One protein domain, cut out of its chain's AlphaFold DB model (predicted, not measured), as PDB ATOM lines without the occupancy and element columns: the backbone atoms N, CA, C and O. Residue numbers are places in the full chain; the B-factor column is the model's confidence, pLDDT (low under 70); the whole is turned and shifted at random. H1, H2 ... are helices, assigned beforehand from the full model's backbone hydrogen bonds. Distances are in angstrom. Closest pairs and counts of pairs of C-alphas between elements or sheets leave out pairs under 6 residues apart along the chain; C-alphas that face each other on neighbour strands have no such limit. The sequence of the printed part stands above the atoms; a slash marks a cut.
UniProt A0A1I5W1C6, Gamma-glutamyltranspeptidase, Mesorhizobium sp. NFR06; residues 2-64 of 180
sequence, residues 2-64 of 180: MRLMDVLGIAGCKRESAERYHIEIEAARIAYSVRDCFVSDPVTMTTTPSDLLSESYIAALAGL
ATOM      1  N   MET A   2     118.996 145.457 112.269       92.56
ATOM      2  CA  MET A   2     117.772 146.191 112.681       92.56
ATOM      3  C   MET A   2     117.380 147.324 111.717       92.56
ATOM      4  O   MET A   2     116.307 147.274 111.135       92.56
ATOM      5  N   ARG A   3     118.314 148.239 111.423       94.69
ATOM      6  CA  ARG A   3     118.128 149.332 110.444       94.69
ATOM      7  C   ARG A   3     117.658 148.854 109.064       94.69
ATOM      8  O   ARG A   3     116.878 149.533 108.415       94.69
ATOM      9  N   LEU A   4     118.143 147.694 108.615       95.69
ATOM     10  CA  LEU A   4     117.747 147.110 107.334       95.69
ATOM     11  C   LEU A   4     116.308 146.583 107.400       95.69
ATOM     12  O   LEU A   4     115.526 146.859 106.503       95.69
ATOM     13  N   MET A   5     115.937 145.882 108.476       95.94
ATOM     14  CA  MET A   5     114.559 145.412 108.672       95.94
ATOM     15  C   MET A   5     113.557 146.571 108.764       95.94
ATOM     16  O   MET A   5     112.451 146.452 108.239       95.94
ATOM     17  N   ASP A   6     113.952 147.691 109.377       95.56
ATOM     18  CA  ASP A   6     113.129 148.905 109.437       95.56
ATOM     19  C   ASP A   6     112.849 149.455 108.031       95.56
ATOM     20  O   ASP A   6     111.694 149.692 107.681       95.56
ATOM     21  N   VAL A   7     113.888 149.577 107.192       96.25
ATOM     22  CA  VAL A   7     113.760 150.015 105.788       96.25
ATOM     23  C   VAL A   7     112.910 149.044 104.960       96.25
ATOM     24  O   VAL A   7     112.160 149.476 104.090       96.25
ATOM     25  N   LEU A   8     112.980 147.743 105.250       95.81
ATOM     26  CA  LEU A   8     112.164 146.716 104.595       95.81
ATOM     27  C   LEU A   8     110.714 146.658 105.108       95.81
ATOM     28  O   LEU A   8     109.933 145.843 104.624       95.81
ATOM     29  N   GLY A   9     110.331 147.508 106.066       94.75
ATOM     30  CA  GLY A   9     108.944 147.636 106.510       94.75
ATOM     31  C   GLY A   9     108.469 146.518 107.439       94.75
ATOM     32  O   GLY A   9     107.268 146.259 107.512       94.75
ATOM     33  N   ILE A  10     109.374 145.884 108.197       94.56
ATOM     34  CA  ILE A  10     109.047 144.753 109.089       94.56
ATOM     35  C   ILE A  10     107.902 145.045 110.079       94.56
ATOM     36  O   ILE A  10     107.188 144.130 110.495       94.56
ATOM     37  N   ALA A  11     107.714 146.314 110.461       92.56
ATOM     38  CA  ALA A  11     106.662 146.757 111.375       92.56
ATOM     39  C   ALA A  11     105.244 146.614 110.790       92.56
ATOM     40  O   ALA A  11     104.287 146.479 111.550       92.56
ATOM     41  N   GLY A  12     105.104 146.618 109.459       93.38
ATOM     42  CA  GLY A  12     103.825 146.414 108.774       93.38
ATOM     43  C   GLY A  12     103.398 144.945 108.687       93.38
ATOM     44  O   GLY A  12     102.234 144.653 108.415       93.38
ATOM     45  N   CYS A  13     104.314 144.007 108.937       92.69
ATOM     46  CA  CYS A  13     104.046 142.581 108.811       92.69
ATOM     47  C   CYS A  13     103.476 141.990 110.109       92.69
ATOM     48  O   CYS A  13     103.918 142.298 111.219       92.69
ATOM     49  N   LYS A  14     102.541 141.039 109.982       93.25
ATOM     50  CA  LYS A  14     102.051 140.263 111.134       93.25
ATOM     51  C   LYS A  14     103.196 139.465 111.768       93.25
ATOM     52  O   LYS A  14     104.052 138.925 111.075       93.25
ATOM     53  N   ARG A  15     103.184 139.349 113.101       84.44
ATOM     54  CA  ARG A  15     104.285 138.780 113.903       84.44
ATOM     55  C   ARG A  15     104.712 137.367 113.470       84.44
ATOM     56  O   ARG A  15     105.900 137.053 113.555       84.44
ATOM     57  N   GLU A  16     103.770 136.563 112.990       92.12
ATOM     58  CA  GLU A  16     103.963 135.173 112.553       92.12
ATOM     59  C   GLU A  16     103.573 134.976 111.077       92.12
ATOM     60  O   GLU A  16     102.946 133.985 110.713       92.12
ATOM     61  N   SER A  17     103.888 135.941 110.206       94.38
ATOM     62  CA  SER A  17     103.694 135.775 108.761       94.38
ATOM     63  C   SER A  17     104.951 135.266 108.060       94.38
ATOM     64  O   SER A  17     106.077 135.589 108.442       94.38
ATOM     65  N   ALA A  18     104.746 134.526 106.968       94.56
ATOM     66  CA  ALA A  18     105.824 134.116 106.067       94.56
ATOM     67  C   ALA A  18     106.623 135.320 105.541       94.56
ATOM     68  O   ALA A  18     107.841 135.255 105.452       94.56
ATOM     69  N   GLU A  19     105.947 136.435 105.262       94.38
ATOM     70  CA  GLU A  19     106.582 137.689 104.845       94.38
ATOM     71  C   GLU A  19     107.539 138.236 105.912       94.38
ATOM     72  O   GLU A  19     108.676 138.585 105.598       94.38
ATOM     73  N   ARG A  20     107.120 138.251 107.186       94.81
ATOM     74  CA  ARG A  20     107.963 138.736 108.282       94.81
ATOM     75  C   ARG A  20     109.188 137.853 108.468       94.81
ATOM     76  O   ARG A  20     110.289 138.377 108.583       94.81
ATOM     77  N   TYR A  21     109.004 136.533 108.444       94.50
ATOM     78  CA  TYR A  21     110.124 135.597 108.508       94.50
ATOM     79  C   TYR A  21     111.065 135.752 107.313       94.50
ATOM     80  O   TYR A  21     112.276 135.722 107.493       94.50
ATOM     81  N   HIS A  22     110.536 135.972 106.107       95.31
ATOM     82  CA  HIS A  22     111.355 136.202 104.917       95.31
ATOM     83  C   HIS A  22     112.217 137.465 105.049       95.31
ATOM     84  O   HIS A  22     113.413 137.417 104.768       95.31
ATOM     85  N   ILE A  23     111.652 138.567 105.557       95.69
ATOM     86  CA  ILE A  23     112.410 139.793 105.863       95.69
ATOM     87  C   ILE A  23     113.475 139.529 106.933       95.69
ATOM     88  O   ILE A  23     114.631 139.891 106.725       95.69
ATOM     89  N   GLU A  24     113.113 138.894 108.054       94.50
ATOM     90  CA  GLU A  24     114.044 138.574 109.151       94.50
ATOM     91  C   GLU A  24     115.227 137.727 108.635       94.50
ATOM     92  O   GLU A  24     116.386 138.059 108.888       94.50
ATOM     93  N   ILE A  25     114.949 136.683 107.845       93.31
ATOM     94  CA  ILE A  25     115.954 135.773 107.279       93.31
ATOM     95  C   ILE A  25     116.861 136.492 106.274       93.31
ATOM     96  O   ILE A  25     118.084 136.427 106.399       93.31
ATOM     97  N   GLU A  26     116.303 137.180 105.274       95.19
ATOM     98  CA  GLU A  26     117.116 137.830 104.240       95.19
ATOM     99  C   GLU A  26     117.922 139.004 104.809       95.19
ATOM    100  O   GLU A  26     119.103 139.146 104.489       95.19
ATOM    101  N   ALA A  27     117.338 139.806 105.707       95.44
ATOM    102  CA  ALA A  27     118.052 140.899 106.361       95.44
ATOM    103  C   ALA A  27     119.193 140.385 107.248       95.44
ATOM    104  O   ALA A  27     120.262 141.001 107.287       95.44
ATOM    105  N   ALA A  28     118.994 139.257 107.940       93.00
ATOM    106  CA  ALA A  28     120.055 138.592 108.681       93.00
ATOM    107  C   ALA A  28     121.174 138.139 107.742       93.00
ATOM    108  O   ALA A  28     122.331 138.484 107.972       93.00
ATOM    109  N   ARG A  29     120.846 137.440 106.649       93.56
ATOM    110  CA  ARG A  29     121.839 136.979 105.666       93.56
ATOM    111  C   ARG A  29     122.662 138.132 105.097       93.56
ATOM    112  O   ARG A  29     123.885 138.052 105.098       93.56
ATOM    113  N   ILE A  30     122.012 139.213 104.671       95.00
ATOM    114  CA  ILE A  30     122.695 140.404 104.146       95.00
ATOM    115  C   ILE A  30     123.581 141.044 105.228       95.00
ATOM    116  O   ILE A  30     124.718 141.424 104.973       95.00
ATOM    117  N   ALA A  31     123.100 141.144 106.469       93.81
ATOM    118  CA  ALA A  31     123.900 141.705 107.555       93.81
ATOM    119  C   ALA A  31     125.112 140.826 107.915       93.81
ATOM    120  O   ALA A  31     126.179 141.361 108.217       93.81
ATOM    121  N   TYR A  32     124.969 139.499 107.875       91.00
ATOM    122  CA  TYR A  32     126.078 138.575 108.112       91.00
ATOM    123  C   TYR A  32     127.132 138.640 107.015       91.00
ATOM    124  O   TYR A  32     128.311 138.645 107.350       91.00
ATOM    125  N   SER A  33     126.744 138.771 105.741       92.19
ATOM    126  CA  SER A  33     127.734 138.928 104.672       92.19
ATOM    127  C   SER A  33     128.549 140.210 104.859       92.19
ATOM    128  O   SER A  33     129.765 140.186 104.731       92.19
ATOM    129  N   VAL A  34     127.910 141.314 105.263       92.81
ATOM    130  CA  VAL A  34     128.618 142.563 105.603       92.81
ATOM    131  C   VAL A  34     129.552 142.366 106.802       92.81
ATOM    132  O   VAL A  34     130.706 142.788 106.754       92.81
ATOM    133  N   ARG A  35     129.090 141.706 107.876       90.88
ATOM    134  CA  ARG A  35     129.938 141.389 109.037       90.88
ATOM    135  C   ARG A  35     131.188 140.630 108.600       90.88
ATOM    136  O   ARG A  35     132.283 141.014 108.990       90.88
ATOM    137  N   ASP A  36     131.008 139.579 107.814       88.94
ATOM    138  CA  ASP A  36     132.088 138.666 107.455       88.94
ATOM    139  C   ASP A  36     133.105 139.320 106.516       88.94
ATOM    140  O   ASP A  36     134.294 139.058 106.663       88.94
ATOM    141  N   CYS A  37     132.672 140.238 105.647       90.00
ATOM    142  CA  CYS A  37     133.576 141.002 104.787       90.00
ATOM    143  C   CYS A  37     134.358 142.098 105.527       90.00
ATOM    144  O   CYS A  37     135.504 142.369 105.176       90.00
ATOM    145  N   PHE A  38     133.748 142.773 106.509       91.12
ATOM    146  CA  PHE A  38     134.279 144.051 107.004       91.12
ATOM    147  C   PHE A  38     134.653 144.077 108.489       91.12
ATOM    148  O   PHE A  38     135.574 144.801 108.871       91.12
ATOM    149  N   VAL A  39     133.962 143.326 109.349       91.62
ATOM    150  CA  VAL A  39     134.142 143.429 110.804       91.62
ATOM    151  C   VAL A  39     135.372 142.634 111.241       91.62
ATOM    152  O   VAL A  39     135.449 141.419 111.074       91.62
ATOM    153  N   SER A  40     136.343 143.326 111.834       92.69
ATOM    154  CA  SER A  40     137.597 142.745 112.329       92.69
ATOM    155  C   SER A  40     138.167 143.589 113.478       92.69
ATOM    156  O   SER A  40     137.426 144.332 114.121       92.69
ATOM    157  N   ASP A  41     139.463 143.462 113.781       92.69
ATOM    158  CA  ASP A  41     140.125 144.358 114.731       92.69
ATOM    159  C   ASP A  41     139.996 145.817 114.248       92.69
ATOM    160  O   ASP A  41     140.419 146.106 113.126       92.69
ATOM    161  N   PRO A  42     139.471 146.754 115.063       91.44
ATOM    162  CA  PRO A  42     139.350 148.160 114.676       91.44
ATOM    163  C   PRO A  42     140.651 148.801 114.181       91.44
ATOM    164  O   PRO A  42     140.596 149.767 113.431       91.44
ATOM    165  N   VAL A  43     141.814 148.274 114.583       89.69
ATOM    166  CA  VAL A  43     143.128 148.752 114.120       89.69
ATOM    167  C   VAL A  43     143.380 148.416 112.644       89.69
ATOM    168  O   VAL A  43     144.095 149.150 111.967       89.69
ATOM    169  N   THR A  44     142.811 147.322 112.133       87.00
ATOM    170  CA  THR A  44     143.019 146.843 110.754       87.00
ATOM    171  C   THR A  44     141.782 146.975 109.867       87.00
ATOM    172  O   THR A  44     141.865 146.707 108.671       87.00
ATOM    173  N   MET A  45     140.630 147.343 110.432       90.38
ATOM    174  CA  MET A  45     139.416 147.608 109.662       90.38
ATOM    175  C   MET A  45     139.631 148.780 108.701       90.38
ATOM    176  O   MET A  45     140.141 149.831 109.076       90.38
ATOM    177  N   THR A  46     139.179 148.612 107.460       89.06
ATOM    178  CA  THR A  46     139.244 149.642 106.409       89.06
ATOM    179  C   THR A  46     137.979 150.499 106.326       89.06
ATOM    180  O   THR A  46     137.917 151.439 105.540       89.06
ATOM    181  N   THR A  47     136.964 150.179 107.127       92.44
ATOM    182  CA  THR A  47     135.676 150.878 107.186       92.44
ATOM    183  C   THR A  47     135.299 151.159 108.633       92.44
ATOM    184  O   THR A  47     135.724 150.446 109.544       92.44
ATOM    185  N   THR A  48     134.492 152.192 108.859       93.88
ATOM    186  CA  THR A  48     134.010 152.549 110.192       93.88
ATOM    187  C   THR A  48     132.599 152.006 110.446       93.88
ATOM    188  O   THR A  48     131.824 151.798 109.508       93.88
ATOM    189  N   PRO A  49     132.190 151.829 111.717       93.44
ATOM    190  CA  PRO A  49     130.799 151.511 112.039       93.44
ATOM    191  C   PRO A  49     129.799 152.531 111.477       93.44
ATOM    192  O   PRO A  49     128.693 152.151 111.101       93.44
ATOM    193  N   SER A  50     130.182 153.808 111.391       95.19
ATOM    194  CA  SER A  50     129.342 154.863 110.817       95.19
ATOM    195  C   SER A  50     129.086 154.645 109.327       95.19
ATOM    196  O   SER A  50     127.952 154.813 108.886       95.19
ATOM    197  N   ASP A  51     130.095 154.205 108.569       94.81
ATOM    198  CA  ASP A  51     129.943 153.901 107.140       94.81
ATOM    199  C   ASP A  51     128.957 152.744 106.940       94.81
ATOM    200  O   ASP A  51     127.998 152.855 106.172       94.81
ATOM    201  N   LEU A  52     129.134 151.669 107.719       94.69
ATOM    202  CA  LEU A  52     128.297 150.464 107.682       94.69
ATOM    203  C   LEU A  52     126.848 150.696 108.149       94.69
ATOM    204  O   LEU A  52     125.968 149.879 107.868       94.69
ATOM    205  N   LEU A  53     126.586 151.786 108.876       95.75
ATOM    206  CA  LEU A  53     125.262 152.155 109.396       95.75
ATOM    207  C   LEU A  53     124.651 153.380 108.696       95.75
ATOM    208  O   LEU A  53     123.527 153.784 109.034       95.75
ATOM    209  N   SER A  54     125.367 153.951 107.724       97.38
ATOM    210  CA  SER A  54     124.928 155.107 106.946       97.38
ATOM    211  C   SER A  54     123.644 154.809 106.170       97.38
ATOM    212  O   SER A  54     123.383 153.678 105.754       97.38
ATOM    213  N   GLU A  55     122.807 155.827 105.979       96.94
ATOM    214  CA  GLU A  55     121.520 155.664 105.290       96.94
ATOM    215  C   GLU A  55     121.697 155.183 103.848       96.94
ATOM    216  O   GLU A  55     120.991 154.275 103.413       96.94
ATOM    217  N   SER A  56     122.686 155.728 103.135       97.06
ATOM    218  CA  SER A  56     123.003 155.340 101.759       97.06
ATOM    219  C   SER A  56     123.447 153.882 101.659       97.06
ATOM    220  O   SER A  56     122.987 153.167 100.767       97.06
ATOM    221  N   TYR A  57     124.288 153.408 102.583       97.06
ATOM    222  CA  TYR A  57     124.734 152.018 102.576       97.06
ATOM    223  C   TYR A  57     123.599 151.056 102.933       97.06
ATOM    224  O   TYR A  57     123.404 150.056 102.245       97.06
ATOM    225  N   ILE A  58     122.781 151.377 103.943       97.62
ATOM    226  CA  ILE A  58     121.605 150.563 104.285       97.62
ATOM    227  C   ILE A  58     120.604 150.513 103.119       97.62
ATOM    228  O   ILE A  58     120.068 149.442 102.837       97.62
ATOM    229  N   ALA A  59     120.387 151.622 102.408       96.94
ATOM    230  CA  ALA A  59     119.541 151.647 101.214       96.94
ATOM    231  C   ALA A  59     120.110 150.770 100.085       96.94
ATOM    232  O   ALA A  59     119.364 150.021  99.453       96.94
ATOM    233  N   ALA A  60     121.431 150.793  99.870       96.69
ATOM    234  CA  ALA A  60     122.089 149.907  98.910       96.69
ATOM    235  C   ALA A  60     121.910 148.423  99.286       96.69
ATOM    236  O   ALA A  60     121.568 147.607  98.431       96.69
ATOM    237  N   LEU A  61     122.055 148.078 100.571       96.62
ATOM    238  CA  LEU A  61     121.807 146.721 101.072       96.62
ATOM    239  C   LEU A  61     120.340 146.298 100.915       96.62
ATOM    240  O   LEU A  61     120.074 145.140 100.597       96.62
ATOM    241  N   ALA A  62     119.385 147.215 101.094       97.00
ATOM    242  CA  ALA A  62     117.967 146.940 100.865       97.00
ATOM    243  C   ALA A  62     117.678 146.568  99.400       97.00
ATOM    244  O   ALA A  62     116.807 145.739  99.149       97.00
ATOM    245  N   GLY A  63     118.463 147.082  98.445       96.69
ATOM    246  CA  GLY A  63     118.397 146.683  97.035       96.69
ATOM    247  C   GLY A  63     118.728 145.205  96.773       96.69
ATOM    248  O   GLY A  63     118.351 144.671  95.733       96.69
ATOM    249  N   LEU A  64     119.383 144.517  97.717       96.00
ATOM    250  CA  LEU A  64     119.666 143.080  97.629       96.00
ATOM    251  C   LEU A  64     118.475 142.211  98.061       96.00
ATOM    252  O   LEU A  64     118.487 141.000  97.820       96.00
TER     253      LEU A  64
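This is residues 2 to 64 of the 180 residues of the protein "Gamma-glutamyltranspeptidase" of Mesorhizobium sp. NFR06 (UniProt A0A1I5W1C6). One long helix, H2, runs along the longest axis as a straight beam, and three short helices, H1, H4 and H3, lie over one side of it, with H1 packing on H2 and H4 packing on H1. The links at the two ends of H2 fold the chain back, and residues 40 to 45 stick out beyond its last residue. The printed part has 63 residues with four named helices, in the order H1, H2, H3, H4, and no named strand: all helix. It is only just loose, close to compact, with a radius of gyration of the C-alphas of 13.1 A; the spans are 42 by 19 by 16 A, a rod in outline.

H2, residues 18 to 38, measures 30.2 A from C-alpha 18 at (105.824, 134.116, 106.067) to C-alpha 38 at (134.279, 144.051, 107.004). H1 is residues 2 to 7, 8.8 A. H3 is residues 49 to 53, 6.2 A. H4, residues 55 to 62, is 10.4 A long and ends with C-alpha 62 at (117.967, 146.940, 100.865).

H2 touches H1 with residues 23 to 27 alone; the closest C-alphas, of Met 5 and Ala 27, are 6.2 A apart. They stand at a steep tilt of 58 degrees, opposite ways. H1 touches H4, about perpendicular at 82 degrees, the closest C-alphas being those of Leu 4 and Ile 58, 6.0 A apart. H2 and H4 are close but not clearly touching, with the C-alphas of Ile 30 and Leu 61 closest at 7.1 A. H3 is near H2, with 5 pairs of C-alphas within 10 A. In H1, H2, H3 and H4 every O i to N i+4 pair is within hydrogen-bond range.

The two C-alphas farthest apart, of Lys 14 and Val 43, are 42.1 A apart. The printed part has no cut. The link from H3 to H4 is tight, and the other two are short. Residues 40 to 45 stand free. The mean pLDDT of the printed part is 93.8, and no printed residue is under 70.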